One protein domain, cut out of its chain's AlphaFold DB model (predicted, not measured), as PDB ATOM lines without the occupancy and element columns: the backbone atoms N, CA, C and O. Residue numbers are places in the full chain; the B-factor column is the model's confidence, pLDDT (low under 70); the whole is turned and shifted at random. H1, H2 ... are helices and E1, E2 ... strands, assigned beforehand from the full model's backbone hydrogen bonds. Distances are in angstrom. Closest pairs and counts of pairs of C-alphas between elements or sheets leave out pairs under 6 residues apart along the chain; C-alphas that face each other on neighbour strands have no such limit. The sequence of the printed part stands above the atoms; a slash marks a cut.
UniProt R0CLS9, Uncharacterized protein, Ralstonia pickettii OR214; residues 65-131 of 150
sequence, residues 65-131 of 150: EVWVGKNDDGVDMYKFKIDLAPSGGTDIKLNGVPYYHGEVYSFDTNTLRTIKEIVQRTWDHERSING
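AT A GLANCE: This is residues 65 to 131 of the 150 residues of an uncharacterized protein of Ralstonia pickettii OR214 (UniProt R0CLS9). One long helix, H1, runs along one face of a small sheet of three strands, E1, E2 and E5, and continues past it. A small hairpin, E3 and E4, makes a second sheet, with E3 toward the first half of H1. The printed part has 67 residues, with five named strands and then one named helix, in the order E1 E2 E3 E4 E5 H1; the larger sheet runs E1 E2 E5, and both sheets are antiparallel. The class is mixed, helices and strands, and the whole is only just compact, close to loose, with a radius of gyration of the C-alphas of 13.0 A. Its outline is a rod of 43 by 21 by 17 A.

HOW THE PARTS SIT: E1, residues 66 to 70, and E2, residues 76 to 81, form a hairpin, antiparallel at 149 degrees, with N 68 and O 77 2.9 A apart, within hydrogen-bond range. E3, residues 91 to 94, and E4, residues 97 to 100, form another hairpin, at 154 degrees, with N 92 and O 99 at 2.8 A. E5, residues 104 to 108, is the antiparallel neighbour of the inner strand E2, at 152 degrees, with N 107 and O 78 at 2.8 A. H1, residues 109 to 130, is on the sheet E1 E2 E5, two layers with the helix on one face. It lies over E2 and E5 at a height over the sheet of 13.6 A and runs along the strands, at 3 degrees to E5 on the local plane. The closest C-alphas of E2 and H1, those of Asp 76 and Thr 109, are 6.3 A apart; those of E3 and H1, Ile 92 and Ile 115, are 7.9 A apart. E4 and H1 are apart. In H1 every O i to N i+4 pair is within hydrogen-bond range.

IN THESE COORDINATES: E1 begins at C-alpha 66, (-23.677, 14.589, -3.419), and is 12.1 A long. E2 measures 16.7 A, E3 9.8 A, E4 9.9 A and E5 13.5 A from first to last C-alpha. H1 spans 31.4 A, from C-alpha 109 at (-19.195, 24.864, -1.602) to C-alpha 130 at (-14.276, 8.717, 24.911).

THE WHOLE: The C-alphas farthest apart, those of Asp 72 and Gly 131, are 44.7 A apart. The printed part has no cut and no long link; the link from E2 to E3, with 9 residues, is short, and the other links are tight. The mean pLDDT of the printed part is 84.9, and residue 131 alone is under 70.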
ATOM      1  N   GLU A  65     -21.159  13.587   0.493       70.12
ATOM      2  CA  GLU A  65     -21.527  14.775  -0.260       70.12
ATOM      3  C   GLU A  65     -21.962  14.415  -1.683       70.12
ATOM      4  O   GLU A  65     -21.197  13.831  -2.448       70.12
ATOM      5  N   VAL A  66     -23.184  14.804  -2.055       74.56
ATOM      6  CA  VAL A  66     -23.677  14.589  -3.419       74.56
ATOM      7  C   VAL A  66     -23.940  15.909  -4.102       74.56
ATOM      8  O   VAL A  66     -24.708  16.739  -3.613       74.56
ATOM      9  N   TRP A  67     -23.307  16.086  -5.256       80.19
ATOM     10  CA  TRP A  67     -23.537  17.226  -6.126       80.19
ATOM     11  C   TRP A  67     -24.973  17.199  -6.664       80.19
ATOM     12  O   TRP A  67     -25.436  16.188  -7.192       80.19
ATOM     13  N   VAL A  68     -25.684  18.312  -6.500       80.50
ATOM     14  CA  VAL A  68     -27.104  18.460  -6.865       80.50
ATOM     15  C   VAL A  68     -27.270  19.282  -8.140       80.50
ATOM     16  O   VAL A  68     -28.330  19.254  -8.759       80.50
ATOM     17  N   GLY A  69     -26.235  20.017  -8.536       83.38
ATOM     18  CA  GLY A  69     -26.298  20.973  -9.631       83.38
ATOM     19  C   GLY A  69     -25.746  22.325  -9.215       83.38
ATOM     20  O   GLY A  69     -25.027  22.440  -8.222       83.38
ATOM     21  N   LYS A  70     -26.108  23.355  -9.975       88.38
ATOM     22  CA  LYS A  70     -25.751  24.746  -9.697       88.38
ATOM     23  C   LYS A  70     -26.989  25.541  -9.297       88.38
ATOM     24  O   LYS A  70     -28.077  25.241  -9.784       88.38
ATOM     25  N   ASN A  71     -26.828  26.521  -8.413       86.62
ATOM     26  CA  ASN A  71     -27.878  27.499  -8.123       86.62
ATOM     27  C   ASN A  71     -28.014  28.527  -9.269       86.62
ATOM     28  O   ASN A  71     -27.241  28.498 -10.231       86.62
ATOM     29  N   ASP A  72     -28.968  29.454  -9.143       82.50
ATOM     30  CA  ASP A  72     -29.213  30.517 -10.133       82.50
ATOM     31  C   ASP A  72     -27.986  31.423 -10.367       82.50
ATOM     32  O   ASP A  72     -27.806  31.963 -11.458       82.50
ATOM     33  N   ASP A  73     -27.091  31.523  -9.379       83.50
ATOM     34  CA  ASP A  73     -25.832  32.277  -9.447       83.50
ATOM     35  C   ASP A  73     -24.655  31.461 -10.026       83.50
ATOM     36  O   ASP A  73     -23.520  31.940 -10.087       83.50
ATOM     37  N   GLY A  74     -24.887  30.212 -10.446       85.31
ATOM     38  CA  GLY A  74     -23.868  29.328 -11.020       85.31
ATOM     39  C   GLY A  74     -22.933  28.655 -10.005       85.31
ATOM     40  O   GLY A  74     -21.932  28.055 -10.411       85.31
ATOM     41  N   VAL A  75     -23.245  28.732  -8.710       85.94
ATOM     42  CA  VAL A  75     -22.503  28.106  -7.607       85.94
ATOM     43  C   VAL A  75     -22.924  26.648  -7.448       85.94
ATOM     44  O   VAL A  75     -24.115  26.343  -7.423       85.94
ATOM     45  N   ASP A  76     -21.950  25.745  -7.318       86.44
ATOM     46  CA  ASP A  76     -22.217  24.324  -7.091       86.44
ATOM     47  C   ASP A  76     -22.883  24.087  -5.728       86.44
ATOM     48  O   ASP A  76     -22.405  24.532  -4.681       86.44
ATOM     49  N   MET A  77     -23.988  23.349  -5.769       88.56
ATOM     50  CA  MET A  77     -24.802  22.961  -4.628       88.56
ATOM     51  C   MET A  77     -24.569  21.488  -4.307       88.56
ATOM     52  O   MET A  77     -24.634  20.623  -5.185       88.56
ATOM     53  N   TYR A  78     -24.382  21.191  -3.027       86.12
ATOM     54  CA  TYR A  78     -24.166  19.836  -2.533       86.12
ATOM     55  C   TYR A  78     -25.161  19.501  -1.431       86.12
ATOM     56  O   TYR A  78     -25.402  20.311  -0.538       86.12
ATOM     57  N   LYS A  79     -25.709  18.287  -1.466       86.19
ATOM     58  CA  LYS A  79     -26.477  17.711  -0.361       86.19
ATOM     59  C   LYS A  79     -25.529  17.082   0.644       86.19
ATOM     60  O   LYS A  79     -24.647  16.312   0.264       86.19
ATOM     61  N   PHE A  80     -25.741  17.389   1.917       85.44
ATOM     62  CA  PHE A  80     -24.959  16.845   3.018       85.44
ATOM     63  C   PHE A  80     -25.840  16.600   4.243       85.44
ATOM     64  O   PHE A  80     -26.636  17.460   4.630       85.44
ATOM     65  N   LYS A  81     -25.688  15.421   4.854       85.75
ATOM     66  CA  LYS A  81     -26.349  15.054   6.109       85.75
ATOM     67  C   LYS A  81     -25.521  15.535   7.294       85.75
ATOM     68  O   LYS A  81     -24.347  15.184   7.407       85.75
ATOM     69  N   ILE A  82     -26.128  16.296   8.200       86.56
ATOM     70  CA  ILE A  82     -25.437  16.746   9.410       86.56
ATOM     71  C   ILE A  82     -25.427  15.627  10.445       86.56
ATOM     72  O   ILE A  82     -26.439  15.293  11.055       86.56
ATOM     73  N   ASP A  83     -24.247  15.071  10.676       85.81
ATOM     74  CA  ASP A  83     -24.033  13.950  11.585       85.81
ATOM     75  C   ASP A  83     -23.087  14.343  12.727       85.81
ATOM     76  O   ASP A  83     -21.874  14.168  12.624       85.81
ATOM     77  N   LEU A  84     -23.633  14.950  13.783       85.69
ATOM     78  CA  LEU A  84     -22.895  15.394  14.962       85.69
ATOM     79  C   LEU A  84     -22.567  14.215  15.877       85.69
ATOM     80  O   LEU A  84     -23.354  13.283  16.018       85.69
ATOM     81  N   ALA A  85     -21.412  14.294  16.535       83.56
ATOM     82  CA  ALA A  85     -21.095  13.390  17.632       83.56
ATOM     83  C   ALA A  85     -22.054  13.614  18.823       83.56
ATOM     84  O   ALA A  85     -22.609  14.710  18.948       83.56
ATOM     85  N   PRO A  86     -22.196  12.648  19.748       82.56
ATOM     86  CA  PRO A  86     -23.014  12.813  20.953       82.56
ATOM     87  C   PRO A  86     -22.661  14.063  21.779       82.56
ATOM     88  O   PRO A  86     -23.553  14.728  22.305       82.56
ATOM     89  N   SER A  87     -21.378  14.437  21.847       79.50
ATOM     90  CA  SER A  87     -20.926  15.685  22.487       79.50
ATOM     91  C   SER A  87     -21.171  16.962  21.671       79.50
ATOM     92  O   SER A  87     -21.047  18.063  22.206       79.50
ATOM     93  N   GLY A  88     -21.527  16.845  20.389       76.81
ATOM     94  CA  GLY A  88     -21.710  17.959  19.455       76.81
ATOM     95  C   GLY A  88     -23.022  18.731  19.616       76.81
ATOM     96  O   GLY A  88     -23.167  19.796  19.022       76.81
ATOM     97  N   GLY A  89     -23.956  18.230  20.430       84.81
ATOM     98  CA  GLY A  89     -25.252  18.864  20.677       84.81
ATOM     99  C   GLY A  89     -26.310  18.545  19.614       84.81
ATOM    100  O   GLY A  89     -26.233  17.539  18.916       84.81
ATOM    101  N   THR A  90     -27.341  19.393  19.533       87.25
ATOM    102  CA  THR A  90     -28.536  19.179  18.690       87.25
ATOM    103  C   THR A  90     -28.481  19.873  17.333       87.25
ATOM    104  O   THR A  90     -29.127  19.420  16.386       87.25
ATOM    105  N   ASP A  91     -27.746  20.981  17.232       90.06
ATOM    106  CA  ASP A  91     -27.750  21.855  16.062       90.06
ATOM    107  C   ASP A  91     -26.433  22.619  15.880       90.06
ATOM    108  O   ASP A  91     -25.719  22.933  16.832       90.06
ATOM    109  N   ILE A  92     -26.139  22.950  14.623       89.06
ATOM    110  CA  ILE A  92     -25.074  23.868  14.220       89.06
ATOM    111  C   ILE A  92     -25.729  25.174  13.787       89.06
ATOM    112  O   ILE A  92     -26.561  25.178  12.884       89.06
ATOM    113  N   LYS A  93     -25.321  26.303  14.367       90.69
ATOM    114  CA  LYS A  93     -25.775  27.628  13.925       90.69
ATOM    115  C   LYS A  93     -24.710  28.288  13.065       90.69
ATOM    116  O   LYS A  93     -23.630  28.596  13.561       90.69
ATOM    117  N   LEU A  94     -25.031  28.556  11.803       88.38
ATOM    118  CA  LEU A  94     -24.171  29.319  10.898       88.38
ATOM    119  C   LEU A  94     -24.943  30.530  10.374       88.38
ATOM    120  O   LEU A  94     -26.059  30.390   9.885       88.38
ATOM    121  N   ASN A  95     -24.367  31.727  10.500       88.19
ATOM    122  CA  ASN A  95     -24.993  32.988  10.068       88.19
ATOM    123  C   ASN A  95     -26.427  33.198  10.605       88.19
ATOM    124  O   ASN A  95     -27.272  33.783   9.937       88.19
ATOM    125  N   GLY A  96     -26.714  32.704  11.815       87.31
ATOM    126  CA  GLY A  96     -28.037  32.793  12.441       87.31
ATOM    127  C   GLY A  96     -29.046  31.729  11.992       87.31
ATOM    128  O   GLY A  96     -30.133  31.670  12.561       87.31
ATOM    129  N   VAL A  97     -28.690  30.862  11.039       88.56
ATOM    130  CA  VAL A  97     -29.524  29.741  10.590       88.56
ATOM    131  C   VAL A  97     -29.155  28.480  11.382       88.56
ATOM    132  O   VAL A  97     -27.985  28.084  11.359       88.56
ATOM    133  N   PRO A  98     -30.102  27.865  12.118       91.56
ATOM    134  CA  PRO A  98     -29.875  26.589  12.786       91.56
ATOM    135  C   PRO A  98     -30.001  25.429  11.793       91.56
ATOM    136  O   PRO A  98     -30.959  25.367  11.022       91.56
ATOM    137  N   TYR A  99     -29.059  24.495  11.853       90.38
ATOM    138  CA  TYR A  99     -29.080  23.248  11.104       90.38
ATOM    139  C   TYR A  99     -29.038  22.060  12.060       90.38
ATOM    140  O   TYR A  99     -28.105  21.936  12.856       90.38
ATOM    141  N   TYR A 100     -30.039  21.190  11.987       89.62
ATOM    142  CA  TYR A 100     -30.239  20.133  12.971       89.62
ATOM    143  C   TYR A 100     -29.471  18.858  12.639       89.62
ATOM    144  O   TYR A 100     -29.286  18.483  11.479       89.62
ATOM    145  N   HIS A 101     -29.043  18.166  13.692       86.31
ATOM    146  CA  HIS A 101     -28.468  16.836  13.573       86.31
ATOM    147  C   HIS A 101     -29.478  15.833  12.989       86.31
ATOM    148  O   HIS A 101     -30.648  15.812  13.360       86.31
ATOM    149  N   GLY A 102     -29.006  14.975  12.085       81.94
ATOM    150  CA  GLY A 102     -29.777  13.921  11.432       81.94
ATOM    151  C   GLY A 102     -30.444  14.362  10.129       81.94
ATOM    152  O   GLY A 102     -30.815  13.503   9.328       81.94
ATOM    153  N   GLU A 103     -30.540  15.669   9.880       83.25
ATOM    154  CA  GLU A 103     -31.183  16.224   8.692       83.25
ATOM    155  C   GLU A 103     -30.206  16.422   7.523       83.25
ATOM    156  O   GLU A 103     -28.991  16.578   7.694       83.25
ATOM    157  N   VAL A 104     -30.756  16.390   6.307       86.56
ATOM    158  CA  VAL A 104     -30.024  16.607   5.054       86.56
ATOM    159  C   VAL A 104     -30.355  17.992   4.525       86.56
ATOM    160  O   VAL A 104     -31.519  18.300   4.273       86.56
ATOM    161  N   TYR A 105     -29.324  18.794   4.291       89.00
ATOM    162  CA  TYR A 105     -29.456  20.136   3.735       89.00
ATOM    163  C   TYR A 105     -28.639  20.277   2.456       89.00
ATOM    164  O   TYR A 105     -27.723  19.495   2.193       89.00
ATOM    165  N   SER A 106     -28.977  21.296   1.668       89.00
ATOM    166  CA  SER A 106     -28.216  21.684   0.485       89.00
ATOM    167  C   SER A 106     -27.377  22.916   0.809       89.00
ATOM    168  O   SER A 106     -27.914  23.922   1.270       89.00
ATOM    169  N   PHE A 107     -26.077  22.846   0.543       88.75
ATOM    170  CA  PHE A 107     -25.117  23.907   0.830       88.75
ATOM    171  C   PHE A 107     -24.357  24.321  -0.424       88.75
ATOM    172  O   PHE A 107     -24.102  23.495  -1.302       88.75
ATOM    173  N   ASP A 108     -23.940  25.585  -0.465       91.06
ATOM    174  CA  ASP A 108     -22.874  26.022  -1.362       91.06
ATOM    175  C   ASP A 108     -21.519  25.414  -0.943       91.06
ATOM    176  O   ASP A 108     -21.340  24.966   0.194       91.06
ATOM    177  N   THR A 109     -20.536  25.425  -1.843       86.56
ATOM    178  CA  THR A 109     -19.195  24.864  -1.602       86.56
ATOM    179  C   THR A 109     -18.483  25.429  -0.359       86.56
ATOM    180  O   THR A 109     -17.808  24.685   0.359       86.56
ATOM    181  N   ASN A 110     -18.605  26.728  -0.074       86.81
ATOM    182  CA  ASN A 110     -17.899  27.378   1.040       86.81
ATOM    183  C   ASN A 110     -18.555  27.055   2.389       86.81
ATOM    184  O   ASN A 110     -17.879  26.720   3.369       86.81
ATOM    185  N   THR A 111     -19.881  27.112   2.425       89.19
ATOM    186  CA  THR A 111     -20.710  26.751   3.569       89.19
ATOM    187  C   THR A 111     -20.545  25.271   3.890       89.19
ATOM    188  O   THR A 111     -20.293  24.923   5.044       89.19
ATOM    189  N   LEU A 112     -20.568  24.400   2.875       88.56
ATOM    190  CA  LEU A 112     -20.338  22.966   3.038       88.56
ATOM    191  C   LEU A 112     -18.996  22.685   3.716       88.56
ATOM    192  O   LEU A 112     -18.931  21.889   4.653       88.56
ATOM    193  N   ARG A 113     -17.923  23.352   3.277       86.62
ATOM    194  CA  ARG A 113     -16.589  23.187   3.868       86.62
ATOM    195  C   ARG A 113     -16.584  23.535   5.356       86.62
ATOM    196  O   ARG A 113     -16.001  22.797   6.148       86.62
ATOM    197  N   THR A 114     -17.269  24.614   5.728       89.62
ATOM    198  CA  THR A 114     -17.390  25.062   7.121       89.62
ATOM    199  C   THR A 114     -18.182  24.061   7.963       89.62
ATOM    200  O   THR A 114     -17.732  23.664   9.037       89.62
ATOM    201  N   ILE A 115     -19.329  23.595   7.459       89.19
ATOM    202  CA  ILE A 115     -20.152  22.583   8.132       89.19
ATOM    203  C   ILE A 115     -19.340  21.303   8.351       89.19
ATOM    204  O   ILE A 115     -19.275  20.807   9.472       89.19
ATOM    205  N   LYS A 116     -18.645  20.801   7.324       87.00
ATOM    206  CA  LYS A 116     -17.812  19.595   7.440       87.00
ATOM    207  C   LYS A 116     -16.719  19.739   8.494       87.00
ATOM    208  O   LYS A 116     -16.501  18.802   9.258       87.00
ATOM    209  N   GLU A 117     -16.065  20.897   8.566       86.81
ATOM    210  CA  GLU A 117     -15.039  21.164   9.575       86.81
ATOM    211  C   GLU A 117     -15.611  21.149  11.000       86.81
ATOM    212  O   GLU A 117     -15.031  20.514  11.881       86.81
ATOM    213  N   ILE A 118     -16.765  21.787  11.231       88.88
ATOM    214  CA  ILE A 118     -17.440  21.767  12.541       88.88
ATOM    215  C   ILE A 118     -17.776  20.331  12.928       88.88
ATOM    216  O   ILE A 118     -17.423  19.885  14.020       88.88
ATOM    217  N   VAL A 119     -18.410  19.587  12.021       87.56
ATOM    218  CA  VAL A 119     -18.804  18.211  12.309       87.56
ATOM    219  C   VAL A 119     -17.567  17.348  12.585       87.56
ATOM    220  O   VAL A 119     -17.561  16.591  13.551       87.56
ATOM    221  N   GLN A 120     -16.486  17.481  11.812       83.75
ATOM    222  CA  GLN A 120     -15.239  16.756  12.081       83.75
ATOM    223  C   GLN A 120     -14.675  17.071  13.469       83.75
ATOM    224  O   GLN A 120     -14.363  16.149  14.214       83.75
ATOM    225  N   ARG A 121     -14.636  18.349  13.861       85.50
ATOM    226  CA  ARG A 121     -14.170  18.753  15.194       85.50
ATOM    227  C   ARG A 121     -15.006  18.143  16.318       85.50
ATOM    228  O   ARG A 121     -14.434  17.798  17.348       85.50
ATOM    229  N   THR A 122     -16.322  17.981  16.140       86.94
ATOM    230  CA  THR A 122     -17.157  17.304  17.151       86.94
ATOM    231  C   THR A 122     -16.772  15.836  17.318       86.94
ATOM    232  O   THR A 122     -16.643  15.367  18.442       86.94
ATOM    233  N   TRP A 123     -16.482  15.135  16.222       84.56
ATOM    234  CA  TRP A 123     -16.019  13.747  16.273       84.56
ATOM    235  C   TRP A 123     -14.583  13.613  16.791       84.56
ATOM    236  O   TRP A 123     -14.289  12.688  17.543       84.56
ATOM    237  N   ASP A 124     -13.693  14.550  16.462       83.38
ATOM    238  CA  ASP A 124     -12.332  14.575  17.008       83.38
ATOM    239  C   ASP A 124     -12.347  14.832  18.524       83.38
ATOM    240  O   ASP A 124     -11.599  14.207  19.279       83.38
ATOM    241  N   HIS A 125     -13.230  15.723  18.986       83.12
ATOM    242  CA  HIS A 125     -13.451  15.983  20.407       83.12
ATOM    243  C   HIS A 125     -14.026  14.753  21.123       83.12
ATOM    244  O   HIS A 125     -13.506  14.356  22.164       83.12
ATOM    245  N   GLU A 126     -15.033  14.104  20.537       83.38
ATOM    246  CA  GLU A 126     -15.604  12.849  21.036       83.38
ATOM    247  C   GLU A 126     -14.531  11.764  21.174       83.38
ATOM    248  O   GLU A 126     -14.410  11.122  22.216       83.38
ATOM    249  N   ARG A 127     -13.678  11.614  20.155       77.00
ATOM    250  CA  ARG A 127     -12.542  10.689  20.172       77.00
ATOM    251  C   ARG A 127     -11.552  11.016  21.291       77.00
ATOM    252  O   ARG A 127     -11.028  10.094  21.913       77.00
ATOM    253  N   SER A 128     -11.294  12.299  21.539       78.75
ATOM    254  CA  SER A 128     -10.410  12.760  22.616       78.75
ATOM    255  C   SER A 128     -10.961  12.417  24.005       78.75
ATOM    256  O   SER A 128     -10.198  12.015  24.881       78.75
ATOM    257  N   ILE A 129     -12.279  12.530  24.209       78.25
ATOM    258  CA  ILE A 129     -12.923  12.260  25.505       78.25
ATOM    259  C   ILE A 129     -13.158  10.761  25.725       78.25
ATOM    260  O   ILE A 129     -12.798  10.229  26.774       78.25
ATOM    261  N   ASN A 130     -13.758  10.078  24.751       71.06
ATOM    262  CA  ASN A 130     -14.276   8.717  24.911       71.06
ATOM    263  C   ASN A 130     -13.335   7.630  24.366       71.06
ATOM    264  O   ASN A 130     -13.608   6.437  24.511       71.06
ATOM    265  N   GLY A 131     -12.202   8.005  23.756       61.34
ATOM    266  CA  GLY A 131     -11.133   7.086  23.342       61.34
ATOM    267  C   GLY A 131     -11.493   6.110  22.212       61.34
ATOM    268  O   GLY A 131     -10.631   5.356  21.760       61.34
TER     269      GLY A 131